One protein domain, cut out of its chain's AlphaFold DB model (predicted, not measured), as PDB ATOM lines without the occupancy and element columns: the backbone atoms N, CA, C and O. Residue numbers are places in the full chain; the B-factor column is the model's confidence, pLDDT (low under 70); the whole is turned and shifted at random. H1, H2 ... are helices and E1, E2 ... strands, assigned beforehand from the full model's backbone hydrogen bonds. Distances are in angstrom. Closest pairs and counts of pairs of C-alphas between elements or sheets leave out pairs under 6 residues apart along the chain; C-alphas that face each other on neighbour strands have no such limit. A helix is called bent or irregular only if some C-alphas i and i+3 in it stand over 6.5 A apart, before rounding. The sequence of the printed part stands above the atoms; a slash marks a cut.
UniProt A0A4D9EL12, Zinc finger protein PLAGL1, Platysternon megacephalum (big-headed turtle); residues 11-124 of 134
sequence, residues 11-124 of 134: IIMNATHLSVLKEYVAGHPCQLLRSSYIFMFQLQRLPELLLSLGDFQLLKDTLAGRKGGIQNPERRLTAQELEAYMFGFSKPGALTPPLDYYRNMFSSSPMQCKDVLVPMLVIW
ATOM      1  N   ILE A  11     -11.380  32.205 -57.229       85.56
ATOM      2  CA  ILE A  11     -10.766  32.741 -56.008       85.56
ATOM      3  C   ILE A  11     -11.839  33.480 -55.212       85.56
ATOM      4  O   ILE A  11     -12.389  34.477 -55.673       85.56
ATOM      5  N   ILE A  12     -12.132  32.992 -54.009       82.81
ATOM      6  CA  ILE A  12     -13.088  33.604 -53.084       82.81
ATOM      7  C   ILE A  12     -12.296  34.272 -51.962       82.81
ATOM      8  O   ILE A  12     -11.520  33.621 -51.266       82.81
ATOM      9  N   MET A  13     -12.498  35.573 -51.763       82.56
ATOM     10  CA  MET A  13     -11.798  36.344 -50.733       82.56
ATOM     11  C   MET A  13     -12.790  36.866 -49.698       82.56
ATOM     12  O   MET A  13     -13.640  37.684 -50.032       82.56
ATOM     13  N   ASN A  14     -12.674  36.415 -48.443       77.50
ATOM     14  CA  ASN A  14     -13.509  36.856 -47.310       77.50
ATOM     15  C   ASN A  14     -15.032  36.856 -47.565       77.50
ATOM     16  O   ASN A  14     -15.769  37.598 -46.914       77.50
ATOM     17  N   ALA A  15     -15.511  36.036 -48.498       73.81
ATOM     18  CA  ALA A  15     -16.920  35.937 -48.838       73.81
ATOM     19  C   ALA A  15     -17.450  34.562 -48.435       73.81
ATOM     20  O   ALA A  15     -16.808  33.536 -48.664       73.81
ATOM     21  N   THR A  16     -18.625  34.554 -47.813       70.00
ATOM     22  CA  THR A  16     -19.347  33.336 -47.451       70.00
ATOM     23  C   THR A  16     -20.413  33.039 -48.489       70.00
ATOM     24  O   THR A  16     -20.998  33.941 -49.092       70.00
ATOM     25  N   HIS A  17     -20.682  31.753 -48.696       73.19
ATOM     26  CA  HIS A  17     -21.806  31.356 -49.525       73.19
ATOM     27  C   HIS A  17     -23.124  31.778 -48.857       73.19
ATOM     28  O   HIS A  17     -23.338  31.520 -47.671       73.19
ATOM     29  N   LEU A  18     -24.024  32.393 -49.628       68.50
ATOM     30  CA  LEU A  18     -25.300  32.945 -49.151       68.50
ATOM     31  C   LEU A  18     -26.187  31.914 -48.441       68.50
ATOM     32  O   LEU A  18     -26.877  32.251 -47.481       68.50
ATOM     33  N   SER A  19     -26.160  30.656 -48.882       68.81
ATOM     34  CA  SER A  19     -26.934  29.586 -48.239       68.81
ATOM     35  C   SER A  19     -26.412  29.268 -46.835       68.81
ATOM     36  O   SER A  19     -27.199  29.175 -45.899       68.81
ATOM     37  N   VAL A  20     -25.083  29.210 -46.668       73.88
ATOM     38  CA  VAL A  20     -24.435  28.963 -45.366       73.88
ATOM     39  C   VAL A  20     -24.625  30.162 -44.438       73.88
ATOM     40  O   VAL A  20     -24.833  29.998 -43.241       73.88
ATOM     41  N   LEU A  21     -24.613  31.378 -44.993       72.19
ATOM     42  CA  LEU A  21     -24.889  32.611 -44.260       72.19
ATOM     43  C   LEU A  21     -26.255  32.570 -43.557       72.19
ATOM     44  O   LEU A  21     -26.333  32.867 -42.365       72.19
ATOM     45  N   LYS A  22     -27.320  32.207 -44.284       70.38
ATOM     46  CA  LYS A  22     -28.691  32.174 -43.743       70.38
ATOM     47  C   LYS A  22     -28.822  31.164 -42.601       70.38
ATOM     48  O   LYS A  22     -29.364  31.502 -41.553       70.38
ATOM     49  N   GLU A  23     -28.287  29.962 -42.790       73.75
ATOM     50  CA  GLU A  23     -28.338  28.885 -41.796       73.75
ATOM     51  C   GLU A  23     -27.503  29.212 -40.548       73.75
ATOM     52  O   GLU A  23     -27.977  29.102 -39.417       73.75
ATOM     53  N   TYR A  24     -26.281  29.716 -40.735       75.94
ATOM     54  CA  TYR A  24     -25.370  30.010 -39.632       75.94
ATOM     55  C   TYR A  24     -25.840  31.187 -38.766       75.94
ATOM     56  O   TYR A  24     -25.722  31.135 -37.540       75.94
ATOM     57  N   VAL A  25     -26.395  32.240 -39.380       74.06
ATOM     58  CA  VAL A  25     -26.934  33.407 -38.658       74.06
ATOM     59  C   VAL A  25     -28.156  33.036 -37.814       74.06
ATOM     60  O   VAL A  25     -28.309  33.582 -36.723       74.06
ATOM     61  N   ALA A  26     -28.982  32.084 -38.262       73.81
ATOM     62  CA  ALA A  26     -30.120  31.591 -37.484       73.81
ATOM     63  C   ALA A  26     -29.685  30.837 -36.212       73.81
ATOM     64  O   ALA A  26     -30.354  30.932 -35.187       73.81
ATOM     65  N   GLY A  27     -28.550  30.129 -36.259       76.69
ATOM     66  CA  GLY A  27     -28.014  29.372 -35.121       76.69
ATOM     67  C   GLY A  27     -27.093  30.155 -34.172       76.69
ATOM     68  O   GLY A  27     -26.853  29.700 -33.057       76.69
ATOM     69  N   HIS A  28     -26.566  31.320 -34.578       79.38
ATOM     70  CA  HIS A  28     -25.529  32.044 -33.825       79.38
ATOM     71  C   HIS A  28     -25.895  33.520 -33.570       79.38
ATOM     72  O   HIS A  28     -25.589  34.391 -34.396       79.38
ATOM     73  N   PRO A  29     -26.441  33.870 -32.390       74.38
ATOM     74  CA  PRO A  29     -26.883  35.237 -32.087       74.38
ATOM     75  C   PRO A  29     -25.739  36.268 -32.085       74.38
ATOM     76  O   PRO A  29     -25.928  37.418 -32.485       74.38
ATOM     77  N   CYS A  30     -24.514  35.864 -31.729       77.75
ATOM     78  CA  CYS A  30     -23.328  36.720 -31.848       77.75
ATOM     79  C   CYS A  30     -23.034  37.131 -33.302       77.75
ATOM     80  O   CYS A  30     -22.539  38.234 -33.547       77.75
ATOM     81  N   GLN A  31     -23.338  36.264 -34.272       75.06
ATOM     82  CA  GLN A  31     -23.155  36.556 -35.691       75.06
ATOM     83  C   GLN A  31     -24.312  37.396 -36.248       75.06
ATOM     84  O   GLN A  31     -24.086  38.244 -37.113       75.06
ATOM     85  N   LEU A  32     -25.522  37.235 -35.701       76.88
ATOM     86  CA  LEU A  32     -26.672  38.096 -35.988       76.88
ATOM     87  C   LEU A  32     -26.387  39.556 -35.609       76.88
ATOM     88  O   LEU A  32     -26.589  40.447 -36.428       76.88
ATOM     89  N   LEU A  33     -25.828  39.801 -34.418       77.31
ATOM     90  CA  LEU A  33     -25.423  41.144 -33.971       77.31
ATOM     91  C   LEU A  33     -24.444  41.809 -34.945       77.31
ATOM     92  O   LEU A  33     -24.597  42.984 -35.278       77.31
ATOM     93  N   ARG A  34     -23.466  41.053 -35.453       75.56
ATOM     94  CA  ARG A  34     -22.518  41.549 -36.462       75.56
ATOM     95  C   ARG A  34     -23.135  41.750 -37.832       75.56
ATOM     96  O   ARG A  34     -22.637  42.579 -38.577       75.56
ATOM     97  N   SER A  35     -24.198  41.019 -38.143       78.50
ATOM     98  CA  SER A  35     -24.933  41.094 -39.408       78.50
ATOM     99  C   SER A  35     -26.142  42.033 -39.326       78.50
ATOM    100  O   SER A  35     -26.906  42.132 -40.278       78.50
ATOM    101  N   SER A  36     -26.322  42.754 -38.214       79.81
ATOM    102  CA  SER A  36     -27.438  43.687 -37.997       79.81
ATOM    103  C   SER A  36     -27.507  44.798 -39.053       79.81
ATOM    104  O   SER A  36     -28.598  45.223 -39.432       79.81
ATOM    105  N   TYR A  37     -26.356  45.200 -39.607       78.25
ATOM    106  CA  TYR A  37     -26.276  46.169 -40.706       78.25
ATOM    107  C   TYR A  37     -27.056  45.717 -41.949       78.25
ATOM    108  O   TYR A  37     -27.626  46.546 -42.650       78.25
ATOM    109  N   ILE A  38     -27.146  44.405 -42.194       80.50
ATOM    110  CA  ILE A  38     -27.883  43.837 -43.327       80.50
ATOM    111  C   ILE A  38     -29.378  44.164 -43.213       80.50
ATOM    112  O   ILE A  38     -30.012  44.481 -44.219       80.50
ATOM    113  N   PHE A  39     -29.932  44.114 -41.995       80.44
ATOM    114  CA  PHE A  39     -31.325  44.474 -41.719       80.44
ATOM    115  C   PHE A  39     -31.547  45.983 -41.826       80.44
ATOM    116  O   PHE A  39     -32.540  46.416 -42.401       80.44
ATOM    117  N   MET A  40     -30.594  46.789 -41.349       83.06
ATOM    118  CA  MET A  40     -30.634  48.247 -41.509       83.06
ATOM    119  C   MET A  40     -30.671  48.656 -42.992       83.06
ATOM    120  O   MET A  40     -31.389  49.585 -43.358       83.06
ATOM    121  N   PHE A  41     -29.954  47.933 -43.856       84.38
ATOM    122  CA  PHE A  41     -29.922  48.181 -45.301       84.38
ATOM    123  C   PHE A  41     -31.203  47.767 -46.045       84.38
ATOM    124  O   PHE A  41     -31.408  48.201 -47.180       84.38
ATOM    125  N   GLN A  42     -32.101  46.997 -45.414       82.38
ATOM    126  CA  GLN A  42     -33.414  46.679 -45.993       82.38
ATOM    127  C   GLN A  42     -34.346  47.897 -46.036       82.38
ATOM    128  O   GLN A  42     -35.246  47.951 -46.871       82.38
ATOM    129  N   LEU A  43     -34.144  48.882 -45.156       83.19
ATOM    130  CA  LEU A  43     -34.966  50.088 -45.131       83.19
ATOM    131  C   LEU A  43     -34.677  50.967 -46.356       83.19
ATOM    132  O   LEU A  43     -33.528  51.141 -46.771       83.19
ATOM    133  N   GLN A  44     -35.731  51.541 -46.935       75.44
ATOM    134  CA  GLN A  44     -35.611  52.477 -48.051       75.44
ATOM    135  C   GLN A  44     -35.196  53.862 -47.533       75.44
ATOM    136  O   GLN A  44     -35.807  54.381 -46.600       75.44
ATOM    137  N   ARG A  45     -34.187  54.483 -48.164       77.75
ATOM    138  CA  ARG A  45     -33.704  55.869 -47.952       77.75
ATOM    139  C   ARG A  45     -33.023  56.159 -46.609       77.75
ATOM    140  O   ARG A  45     -32.175  57.043 -46.551       77.75
ATOM    141  N   LEU A  46     -33.379  55.451 -45.538       84.38
ATOM    142  CA  LEU A  46     -32.790  55.617 -44.205       84.38
ATOM    143  C   LEU A  46     -31.274  55.322 -44.186       84.38
ATOM    144  O   LEU A  46     -30.521  56.188 -43.738       84.38
ATOM    145  N   PRO A  47     -30.787  54.171 -44.696       82.38
ATOM    146  CA  PRO A  47     -29.352  53.901 -44.739       82.38
ATOM    147  C   PRO A  47     -28.611  54.843 -45.691       82.38
ATOM    148  O   PRO A  47     -27.510  55.269 -45.360       82.38
ATOM    149  N   GLU A  48     -29.207  55.233 -46.824       83.81
ATOM    150  CA  GLU A  48     -28.628  56.247 -47.714       83.81
ATOM    151  C   GLU A  48     -28.425  57.579 -46.987       83.81
ATOM    152  O   GLU A  48     -27.350  58.170 -47.080       83.81
ATOM    153  N   LEU A  49     -29.429  58.029 -46.224       84.31
ATOM    154  CA  LEU A  49     -29.329  59.261 -45.454       84.31
ATOM    155  C   LEU A  49     -28.217  59.142 -44.409       84.31
ATOM    156  O   LEU A  49     -27.307  59.964 -44.416       84.31
ATOM    157  N   LEU A  50     -28.230  58.092 -43.580       85.88
ATOM    158  CA  LEU A  50     -27.219  57.880 -42.537       85.88
ATOM    159  C   LEU A  50     -25.791  57.809 -43.087       85.88
ATOM    160  O   LEU A  50     -24.877  58.346 -42.469       85.88
ATOM    161  N   LEU A  51     -25.600  57.166 -44.240       83.62
ATOM    162  CA  LEU A  51     -24.295  57.067 -44.894       83.62
ATOM    163  C   LEU A  51     -23.860  58.385 -45.543       83.62
ATOM    164  O   LEU A  51     -22.664  58.604 -45.679       83.62
ATOM    165  N   SER A  52     -24.800  59.252 -45.927       83.44
ATOM    166  CA  SER A  52     -24.509  60.581 -46.484       83.44
ATOM    167  C   SER A  52     -24.294  61.669 -45.420       83.44
ATOM    168  O   SER A  52     -23.738  62.725 -45.719       83.44
ATOM    169  N   LEU A  53     -24.714  61.429 -44.171       86.25
ATOM    170  CA  LEU A  53     -24.557  62.385 -43.076       86.25
ATOM    171  C   LEU A  53     -23.081  62.640 -42.745       86.25
ATOM    172  O   LEU A  53     -22.253  61.728 -42.728       86.25
ATOM    173  N   GLY A  54     -22.778  63.901 -42.424       80.94
ATOM    174  CA  GLY A  54     -21.457  64.319 -41.956       80.94
ATOM    175  C   GLY A  54     -20.343  64.082 -42.974       80.94
ATOM    176  O   GLY A  54     -19.267  63.662 -42.579       80.94
ATOM    177  N   ASP A  55     -20.602  64.299 -44.266       83.19
ATOM    178  CA  ASP A  55     -19.624  64.071 -45.342       83.19
ATOM    179  C   ASP A  55     -19.101  62.621 -45.382       83.19
ATOM    180  O   ASP A  55     -17.903  62.342 -45.436       83.19
ATOM    181  N   PHE A  56     -20.033  61.666 -45.319       85.50
ATOM    182  CA  PHE A  56     -19.733  60.235 -45.368       85.50
ATOM    183  C   PHE A  56     -18.822  59.751 -44.224       85.50
ATOM    184  O   PHE A  56     -18.151  58.726 -44.358       85.50
ATOM    185  N   GLN A  57     -18.827  60.436 -43.072       84.44
ATOM    186  CA  GLN A  57     -17.988  60.103 -41.911       84.44
ATOM    187  C   GLN A  57     -18.110  58.630 -41.501       84.44
ATOM    188  O   GLN A  57     -17.110  57.979 -41.209       84.44
ATOM    189  N   LEU A  58     -19.324  58.068 -41.540       84.75
ATOM    190  CA  LEU A  58     -19.562  56.666 -41.195       84.75
ATOM    191  C   LEU A  58     -18.866  55.698 -42.172       84.75
ATOM    192  O   LEU A  58     -18.347  54.658 -41.760       84.75
ATOM    193  N   LEU A  59     -18.823  56.036 -43.464       85.00
ATOM    194  CA  LEU A  59     -18.098  55.265 -44.480       85.00
ATOM    195  C   LEU A  59     -16.588  55.435 -44.326       85.00
ATOM    196  O   LEU A  59     -15.866  54.436 -44.363       85.00
ATOM    197  N   LYS A  60     -16.124  56.666 -44.078       86.19
ATOM    198  CA  LYS A  60     -14.720  56.973 -43.773       86.19
ATOM    199  C   LYS A  60     -14.230  56.152 -42.573       86.19
ATOM    200  O   LYS A  60     -13.227  55.446 -42.675       86.19
ATOM    201  N   ASP A  61     -14.994  56.125 -41.483       85.56
ATOM    202  CA  ASP A  61     -14.690  55.337 -40.284       85.56
ATOM    203  C   ASP A  61     -14.753  53.822 -40.531       85.56
ATOM    204  O   ASP A  61     -13.981  53.055 -39.950       85.56
ATOM    205  N   THR A  62     -15.633  53.354 -41.418       84.06
ATOM    206  CA  THR A  62     -15.720  51.927 -41.761       84.06
ATOM    207  C   THR A  62     -14.533  51.470 -42.619       84.06
ATOM    208  O   THR A  62     -14.045  50.351 -42.442       84.06
ATOM    209  N   LEU A  63     -14.041  52.326 -43.521       83.06
ATOM    210  CA  LEU A  63     -12.946  52.026 -44.453       83.06
ATOM    211  C   LEU A  63     -11.550  52.280 -43.873       83.06
ATOM    212  O   LEU A  63     -10.610  51.568 -44.226       83.06
ATOM    213  N   ALA A  64     -11.404  53.271 -42.991       83.62
ATOM    214  CA  ALA A  64     -10.109  53.704 -42.459       83.62
ATOM    215  C   ALA A  64     -10.047  53.772 -40.921       83.62
ATOM    216  O   ALA A  64      -8.981  54.019 -40.352       83.62
ATOM    217  N   GLY A  65     -11.162  53.546 -40.223       78.12
ATOM    218  CA  GLY A  65     -11.223  53.647 -38.768       78.12
ATOM    219  C   GLY A  65     -10.548  52.488 -38.034       78.12
ATOM    220  O   GLY A  65     -10.187  51.453 -38.583       78.12
ATOM    221  N   ARG A  66     -10.404  52.640 -36.714       70.25
ATOM    222  CA  ARG A  66      -9.630  51.720 -35.856       70.25
ATOM    223  C   ARG A  66     -10.216  50.305 -35.747       70.25
ATOM    224  O   ARG A  66      -9.488  49.371 -35.429       70.25
ATOM    225  N   LYS A  67     -11.531  50.170 -35.940       68.50
ATOM    226  CA  LYS A  67     -12.293  48.908 -35.833       68.50
ATOM    227  C   LYS A  67     -12.704  48.336 -37.199       68.50
ATOM    228  O   LYS A  67     -13.136  47.186 -37.255       68.50
ATOM    229  N   GLY A  68     -12.592  49.132 -38.261       68.31
ATOM    230  CA  GLY A  68     -12.921  48.778 -39.642       68.31
ATOM    231  C   GLY A  68     -11.681  48.802 -40.535       68.31
ATOM    232  O   GLY A  68     -10.571  49.010 -40.052       68.31
ATOM    233  N   GLY A  69     -11.857  48.552 -41.830       78.81
ATOM    234  CA  GLY A  69     -10.799  48.771 -42.812       78.81
ATOM    235  C   GLY A  69      -9.523  47.941 -42.650       78.81
ATOM    236  O   GLY A  69      -9.489  46.870 -42.030       78.81
ATOM    237  N   ILE A  70      -8.443  48.458 -43.240       82.62
ATOM    238  CA  ILE A  70      -7.128  47.813 -43.239       82.62
ATOM    239  C   ILE A  70      -6.481  47.965 -41.855       82.62
ATOM    240  O   ILE A  70      -6.148  49.058 -41.395       82.62
ATOM    241  N   GLN A  71      -6.285  46.830 -41.183       80.12
ATOM    242  CA  GLN A  71      -5.727  46.779 -39.828       80.12
ATOM    243  C   GLN A  71      -4.215  47.026 -39.784       80.12
ATOM    244  O   GLN A  71      -3.695  47.412 -38.738       80.12
ATOM    245  N   ASN A  72      -3.510  46.799 -40.896       80.94
ATOM    246  CA  ASN A  72      -2.084  47.082 -40.991       80.94
ATOM    247  C   ASN A  72      -1.875  48.607 -41.108       80.94
ATOM    248  O   ASN A  72      -2.288  49.170 -42.122       80.94
ATOM    249  N   PRO A  73      -1.246  49.271 -40.116       77.06
ATOM    250  CA  PRO A  73      -1.065  50.721 -40.117       77.06
ATOM    251  C   PRO A  73      -0.260  51.233 -41.318       77.06
ATOM    252  O   PRO A  73      -0.572  52.308 -41.812       77.06
ATOM    253  N   GLU A  74       0.703  50.459 -41.823       80.50
ATOM    254  CA  GLU A  74       1.540  50.843 -42.974       80.50
ATOM    255  C   GLU A  74       0.795  50.783 -44.310       80.50
ATOM    256  O   GLU A  74       1.225  51.371 -45.294       80.50
ATOM    257  N   ARG A  75      -0.321  50.046 -44.355       83.88
ATOM    258  CA  ARG A  75      -1.154  49.876 -45.554       83.88
ATOM    259  C   ARG A  75      -2.538  50.487 -45.390       83.88
ATOM    260  O   ARG A  75      -3.456  50.117 -46.118       83.88
ATOM    261  N   ARG A  76      -2.726  51.355 -44.394       84.00
ATOM    262  CA  ARG A  76      -3.980  52.092 -44.267       84.00
ATOM    263  C   ARG A  76      -4.149  53.013 -45.460       84.00
ATOM    264  O   ARG A  76      -3.172  53.552 -45.970       84.00
ATOM    265  N   LEU A  77      -5.406  53.194 -45.848       84.75
ATOM    266  CA  LEU A  77      -5.768  54.174 -46.857       84.75
ATOM    267  C   LEU A  77      -5.278  55.547 -46.406       84.75
ATOM    268  O   LEU A  77      -5.520  55.971 -45.272       84.75
ATOM    269  N   THR A  78      -4.581  56.225 -47.303       88.06
ATOM    270  CA  THR A  78      -4.222  57.627 -47.130       88.06
ATOM    271  C   THR A  78      -5.480  58.495 -47.175       88.06
ATOM    272  O   THR A  78      -6.521  58.095 -47.702       88.06
ATOM    273  N   ALA A  79      -5.394  59.719 -46.646       87.06
ATOM    274  CA  ALA A  79      -6.508  60.666 -46.723       87.06
ATOM    275  C   ALA A  79      -6.930  60.937 -48.180       87.06
ATOM    276  O   ALA A  79      -8.115  61.023 -48.472       87.06
ATOM    277  N   GLN A  80      -5.966  61.000 -49.103       88.44
ATOM    278  CA  GLN A  80      -6.212  61.241 -50.528       88.44
ATOM    279  C   GLN A  80      -6.957  60.078 -51.192       88.44
ATOM    280  O   GLN A  80      -7.913  60.304 -51.929       88.44
ATOM    281  N   GLU A  81      -6.557  58.836 -50.908       89.62
ATOM    282  CA  GLU A  81      -7.266  57.652 -51.407       89.62
ATOM    283  C   GLU A  81      -8.684  57.588 -50.842       89.62
ATOM    284  O   GLU A  81      -9.631  57.327 -51.581       89.62
ATOM    285  N   LEU A  82      -8.849  57.869 -49.546       89.06
ATOM    286  CA  LEU A  82     -10.158  57.858 -48.902       89.06
ATOM    287  C   LEU A  82     -11.103  58.897 -49.519       89.06
ATOM    288  O   LEU A  82     -12.245  58.564 -49.830       89.06
ATOM    289  N   GLU A  83     -10.623  60.117 -49.755       89.19
ATOM    290  CA  GLU A  83     -11.390  61.162 -50.442       89.19
ATOM    291  C   GLU A  83     -11.739  60.765 -51.884       89.19
ATOM    292  O   GLU A  83     -12.866  60.983 -52.325       89.19
ATOM    293  N   ALA A  84     -10.835  60.096 -52.608       90.44
ATOM    294  CA  ALA A  84     -11.133  59.583 -53.946       90.44
ATOM    295  C   ALA A  84     -12.255  58.525 -53.931       90.44
ATOM    296  O   ALA A  84     -13.127  58.535 -54.806       90.44
ATOM    297  N   TYR A  85     -12.291  57.647 -52.921       88.31
ATOM    298  CA  TYR A  85     -13.417  56.730 -52.720       88.31
ATOM    299  C   TYR A  85     -14.713  57.487 -52.413       88.31
ATOM    300  O   TYR A  85     -15.754  57.179 -53.000       88.31
ATOM    301  N   MET A  86     -14.665  58.484 -51.526       90.06
ATOM    302  CA  MET A  86     -15.853  59.259 -51.146       90.06
ATOM    303  C   MET A  86     -16.395  60.088 -52.305       90.06
ATOM    304  O   MET A  86     -17.607  60.173 -52.466       90.06
ATOM    305  N   PHE A  87     -15.531  60.594 -53.185       89.88
ATOM    306  CA  PHE A  87     -15.941  61.253 -54.423       89.88
ATOM    307  C   PHE A  87     -16.781  60.339 -55.335       89.88
ATOM    308  O   PHE A  87     -17.685  60.795 -56.035       89.88
ATOM    309  N   GLY A  88     -16.518  59.029 -55.328       88.50
ATOM    310  CA  GLY A  88     -17.362  58.054 -56.019       88.50
ATOM    311  C   GLY A  88     -18.753  57.941 -55.391       88.50
ATOM    312  O   GLY A  88     -19.754  57.966 -56.108       88.50
ATOM    313  N   PHE A  89     -18.810  57.858 -54.060       86.25
ATOM    314  CA  PHE A  89     -20.053  57.716 -53.293       86.25
ATOM    315  C   PHE A  89     -20.869  59.008 -53.170       86.25
ATOM    316  O   PHE A  89     -22.074  58.934 -52.933       86.25
ATOM    317  N   SER A  90     -20.250  60.174 -53.364       87.06
ATOM    318  CA  SER A  90     -20.914  61.477 -53.284       87.06
ATOM    319  C   SER A  90     -21.769  61.811 -54.501       87.06
ATOM    320  O   SER A  90     -22.595  62.725 -54.452       87.06
ATOM    321  N   LYS A  91     -21.623  61.054 -55.594       88.12
ATOM    322  CA  LYS A  91     -22.466  61.221 -56.777       88.12
ATOM    323  C   LYS A  91     -23.933  60.906 -56.447       88.12
ATOM    324  O   LYS A  91     -24.207  59.949 -55.716       88.12
ATOM    325  N   PRO A  92     -24.895  61.651 -57.021       84.06
ATOM    326  CA  PRO A  92     -26.315  61.392 -56.808       84.06
ATOM    327  C   PRO A  92     -26.672  59.932 -57.117       84.06
ATOM    328  O   PRO A  92     -26.425  59.447 -58.218       84.06
ATOM    329  N   GLY A  93     -27.235  59.228 -56.132       83.25
ATOM    330  CA  GLY A  93     -27.644  57.827 -56.269       83.25
ATOM    331  C   GLY A  93     -26.517  56.789 -56.185       83.25
ATOM    332  O   GLY A  93     -26.806  55.603 -56.277       83.25
ATOM    333  N   ALA A  94     -25.254  57.171 -55.961       87.44
ATOM    334  CA  ALA A  94     -24.142  56.213 -55.915       87.44
ATOM    335  C   ALA A  94     -24.169  55.271 -54.698       87.44
ATOM    336  O   ALA A  94     -23.605  54.179 -54.748       87.44
ATOM    337  N   LEU A  95     -24.857  55.659 -53.619       84.81
ATOM    338  CA  LEU A  95     -25.068  54.805 -52.445       84.81
ATOM    339  C   LEU A  95     -26.136  53.724 -52.666       84.81
ATOM    340  O   LEU A  95     -26.145  52.727 -51.949       84.81
ATOM    341  N   THR A  96     -27.026  53.891 -53.646       85.69
ATOM    342  CA  THR A  96     -28.163  52.987 -53.854       85.69
ATOM    343  C   THR A  96     -27.740  51.610 -54.389       85.69
ATOM    344  O   THR A  96     -28.111  50.624 -53.758       85.69
ATOM    345  N   PRO A  97     -26.902  51.477 -55.443       86.62
ATOM    346  CA  PRO A  97     -26.514  50.161 -55.963       86.62
ATOM    347  C   PRO A  97     -25.814  49.242 -54.940       86.62
ATOM    348  O   PRO A  97     -26.168  48.064 -54.867       86.62
ATOM    349  N   PRO A  98     -24.867  49.727 -54.105       85.44
ATOM    350  CA  PRO A  98     -24.280  48.909 -53.042       85.44
ATOM    351  C   PRO A  98     -25.298  48.434 -51.999       85.44
ATOM    352  O   PRO A  98     -25.178  47.321 -51.497       85.44
ATOM    353  N   LEU A  99     -26.299  49.253 -51.665       85.50
ATOM    354  CA  LEU A  99     -27.358  48.878 -50.722       85.50
ATOM    355  C   LEU A  99     -28.354  47.899 -51.350       85.50
ATOM    356  O   LEU A  99     -28.769  46.941 -50.698       85.50
ATOM    357  N   ASP A 100     -28.675  48.083 -52.630       86.06
ATOM    358  CA  ASP A 100     -29.548  47.192 -53.394       86.06
ATOM    359  C   ASP A 100     -28.981  45.772 -53.497       86.06
ATOM    360  O   ASP A 100     -29.748  44.808 -53.483       86.06
ATOM    361  N   TYR A 101     -27.654  45.609 -53.493       83.50
ATOM    362  CA  TYR A 101     -27.022  44.293 -53.358       83.50
ATOM    363  C   TYR A 101     -27.478  43.562 -52.081       83.50
ATOM    364  O   TYR A 101     -27.864  42.393 -52.137       83.50
ATOM    365  N   TYR A 102     -27.506  44.251 -50.934       82.44
ATOM    366  CA  TYR A 102     -27.972  43.672 -49.668       82.44
ATOM    367  C   TYR A 102     -29.493  43.491 -49.619       82.44
ATOM    368  O   TYR A 102     -29.973  42.541 -48.998       82.44
ATOM    369  N   ARG A 103     -30.265  44.360 -50.282       84.88
ATOM    370  CA  ARG A 103     -31.730  44.226 -50.399       84.88
ATOM    371  C   ARG A 103     -32.107  42.978 -51.199       84.88
ATOM    372  O   ARG A 103     -32.898  42.158 -50.744       84.88
ATOM    373  N   ASN A 104     -31.442  42.760 -52.331       82.06
ATOM    374  CA  ASN A 104     -31.693  41.610 -53.204       82.06
ATOM    375  C   ASN A 104     -31.179  40.277 -52.636       82.06
ATOM    376  O   ASN A 104     -31.582  39.208 -53.096       82.06
ATOM    377  N   MET A 105     -30.336  40.320 -51.601       74.69
ATOM    378  CA  MET A 105     -29.763  39.144 -50.946       74.69
ATOM    379  C   MET A 105     -30.815  38.197 -50.335       74.69
ATOM    380  O   MET A 105     -30.608  36.980 -50.259       74.69
ATOM    381  N   PHE A 106     -31.956  38.737 -49.897       66.75
ATOM    382  CA  PHE A 106     -33.069  37.937 -49.374       66.75
ATOM    383  C   PHE A 106     -34.118  37.604 -50.431       66.75
ATOM    384  O   PHE A 106     -34.805  36.596 -50.284       66.75
ATOM    385  N   SER A 107     -34.202  38.395 -51.502       65.06
ATOM    386  CA  SER A 107     -35.153  38.199 -52.601       65.06
ATOM    387  C   SER A 107     -34.754  37.079 -53.564       65.06
ATOM    388  O   SER A 107     -35.599  36.584 -54.307       65.06
ATOM    389  N   SER A 108     -33.488  36.645 -53.570       56.47
ATOM    390  CA  SER A 108     -33.064  35.526 -54.410       56.47
ATOM    391  C   SER A 108     -33.685  34.208 -53.918       56.47
ATOM    392  O   SER A 108     -33.361  33.738 -52.820       56.47
ATOM    393  N   SER A 109     -34.537  33.615 -54.767       50.69
ATOM    394  CA  SER A 109     -34.990  32.212 -54.714       50.69
ATOM    395  C   SER A 109     -33.827  31.288 -54.330       50.69
ATOM    396  O   SER A 109     -32.702  31.594 -54.742       50.69
ATOM    397  N   PRO A 110     -34.033  30.212 -53.537       52.19
ATOM    398  CA  PRO A 110     -32.951  29.345 -53.079       52.19
ATOM    399  C   PRO A 110     -32.081  28.929 -54.264       52.19
ATOM    400  O   PRO A 110     -32.471  28.103 -55.089       52.19
ATOM    401  N   MET A 111     -30.904  29.552 -54.376       52.97
ATOM    402  CA  MET A 111     -29.930  29.154 -55.373       52.97
ATOM    403  C   MET A 111     -29.558  27.728 -55.013       52.97
ATOM    404  O   MET A 111     -29.027  27.486 -53.927       52.97
ATOM    405  N   GLN A 112     -29.877  26.784 -55.897       53.12
ATOM    406  CA  GLN A 112     -29.386  25.426 -55.745       53.12
ATOM    407  C   GLN A 112     -27.865  25.513 -55.601       53.12
ATOM    408  O   GLN A 112     -27.190  26.074 -56.475       53.12
ATOM    409  N   CYS A 113     -27.341  25.022 -54.473       53.94
ATOM    410  CA  CYS A 113     -25.914  24.788 -54.308       53.94
ATOM    411  C   CYS A 113     -25.518  23.793 -55.394       53.94
ATOM    412  O   CYS A 113     -25.745  22.597 -55.265       53.94
ATOM    413  N   LYS A 114     -25.008  24.311 -56.509       62.12
ATOM    414  CA  LYS A 114     -24.370  23.495 -57.533       62.12
ATOM    415  C   LYS A 114     -22.927  23.314 -57.111       62.12
ATOM    416  O   LYS A 114     -22.275  24.314 -56.791       62.12
ATOM    417  N   ASP A 115     -22.459  22.077 -57.148       63.97
ATOM    418  CA  ASP A 115     -21.075  21.750 -56.846       63.97
ATOM    419  C   ASP A 115     -20.127  22.582 -57.709       63.97
ATOM    420  O   ASP A 115     -20.360  22.831 -58.899       63.97
ATOM    421  N   VAL A 116     -19.068  23.079 -57.076       63.16
ATOM    422  CA  VAL A 116     -18.031  23.839 -57.765       63.16
ATOM    423  C   VAL A 116     -17.069  22.830 -58.374       63.16
ATOM    424  O   VAL A 116     -16.253  22.240 -57.679       63.16
ATOM    425  N   LEU A 117     -17.194  22.624 -59.685       72.19
ATOM    426  CA  LEU A 117     -16.409  21.647 -60.450       72.19
ATOM    427  C   LEU A 117     -15.002  22.151 -60.828       72.19
ATOM    428  O   LEU A 117     -14.263  21.456 -61.518       72.19
ATOM    429  N   VAL A 118     -14.638  23.362 -60.399       78.12
ATOM    430  CA  VAL A 118     -13.390  24.041 -60.770       78.12
ATOM    431  C   VAL A 118     -12.469  24.186 -59.557       78.12
ATOM    432  O   VAL A 118     -12.967  24.317 -58.433       78.12
ATOM    433  N   PRO A 119     -11.135  24.217 -59.741       82.44
ATOM    434  CA  PRO A 119     -10.203  24.504 -58.657       82.44
ATOM    435  C   PRO A 119     -10.560  25.815 -57.936       82.44
ATOM    436  O   PRO A 119     -10.609  26.887 -58.552       82.44
ATOM    437  N   MET A 120     -10.810  25.722 -56.626       81.88
ATOM    438  CA  MET A 120     -11.218  26.845 -55.782       81.88
ATOM    439  C   MET A 120     -10.129  27.191 -54.763       81.88
ATOM    440  O   MET A 120      -9.666  26.326 -54.022       81.88
ATOM    441  N   LEU A 121      -9.776  28.475 -54.677       85.50
ATOM    442  CA  LEU A 121      -8.929  29.025 -53.622       85.50
ATOM    443  C   LEU A 121      -9.754  29.957 -52.730       85.50
ATOM    444  O   LEU A 121     -10.269  30.972 -53.197       85.50
ATOM    445  N   VAL A 122      -9.842  29.640 -51.437       83.56
ATOM    446  CA  VAL A 122     -10.489  30.506 -50.442       83.56
ATOM    447  C   VAL A 122      -9.419  31.219 -49.626       83.56
ATOM    448  O   VAL A 122      -8.639  30.587 -48.917       83.56
ATOM    449  N   ILE A 123      -9.388  32.548 -49.710       85.19
ATOM    450  CA  ILE A 123      -8.499  33.395 -48.913       85.19
ATOM    451  C   ILE A 123      -9.313  33.996 -47.770       85.19
ATOM    452  O   ILE A 123     -10.262  34.752 -48.001       85.19
ATOM    453  N   TRP A 124      -8.923  33.675 -46.537       81.50
ATOM    454  CA  TRP A 124      -9.638  34.102 -45.339       81.50
ATOM    455  C   TRP A 124      -8.756  34.890 -44.369       81.50
ATOM    456  O   TRP A 124      -7.746  34.405 -43.859       81.50
TER     457      TRP A 124
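This is residues 11 to 124 of the 134 residues of the protein "Zinc finger protein PLAGL1" of Platysternon megacephalum (big-headed turtle) (UniProt A0A4D9EL12). The domain is a loose, open U: the helical hairpin of H4 and H5 makes one arm, the short parallel pair of strands E1 and E2 makes the other, and H6 with H3 near it lies at the base. H1 and H2 meet at a corner on the strand side of the base, and residues 108 to 119 loop from H6 back to E2. The printed part has 114 residues, with six named helices and two named strands in the order E1, H1, H2, H3, H4, H5, H6, E2; the class is mostly helix. The whole is loose, with a radius of gyration of the C-alphas of 16.6 A and spans of 42 by 36 by 28 A.

E1 is residues 11 to 13, beginning at C-alpha 11 (-10.766, 32.741, -56.008), and E2 is residues 120 to 123, 9.9 A long, ending at C-alpha 123 (-8.499, 33.395, -48.913). H1 is residues 18 to 27, 14.7 A; H2 is residues 29 to 34, 8.8 A; H3 is residues 36 to 40. H4, residues 46 to 64, spans 22.8 A from C-alpha 46 at (-32.790, 55.617, -44.205). H5 is residues 79 to 89, 15.3 A, and H6 is residues 96 to 107, 16.4 A. H4 has a kink of 88 degrees near residue 53 and is irregular, with C-alphas 55 and 58 at 8.5 A; H6 is only just irregular, with C-alphas 103 and 106 at 6.51 A.

E1 and E2 are parallel neighbours at 23 degrees, with N 12 and O 121 at 2.9 A and N 123 and O 12 at 2.8 A, within hydrogen-bond range. With H1 to H6 between them they form a strand-helix-strand unit, two parallel neighbour strands joined through helices. H1 and H2 touch only at the corner, the closest C-alphas being those of Val 25 and Leu 32, 5.4 A. H3 and H6 are close but not clearly touching, with the C-alphas of Ile 38 and Tyr 102 closest at 6.3 A. H4 touches H5 with residues 56 to 64 alone, a helical hairpin at a shallow tilt of 24 degrees, opposite ways; the closest C-alphas are those of Lys 60 and Leu 82, 6.9 A. E1 and H5 are apart. Every O i to N i+4 pair is within hydrogen-bond range in H1, H3 and H5, against 1 of 2 in H2, 9 of 15 in H4 and 5 of 8 in H6.

The farthest C-alphas, those of Gly 54 and Leu 117, are 46.8 A apart. The printed part has no cut. The links H4 to H5 and H6 to E2 are long. The mean pLDDT of the printed part is 79.1; residues 18 to 19, 67 to 68 and 106 to 116 are under 70.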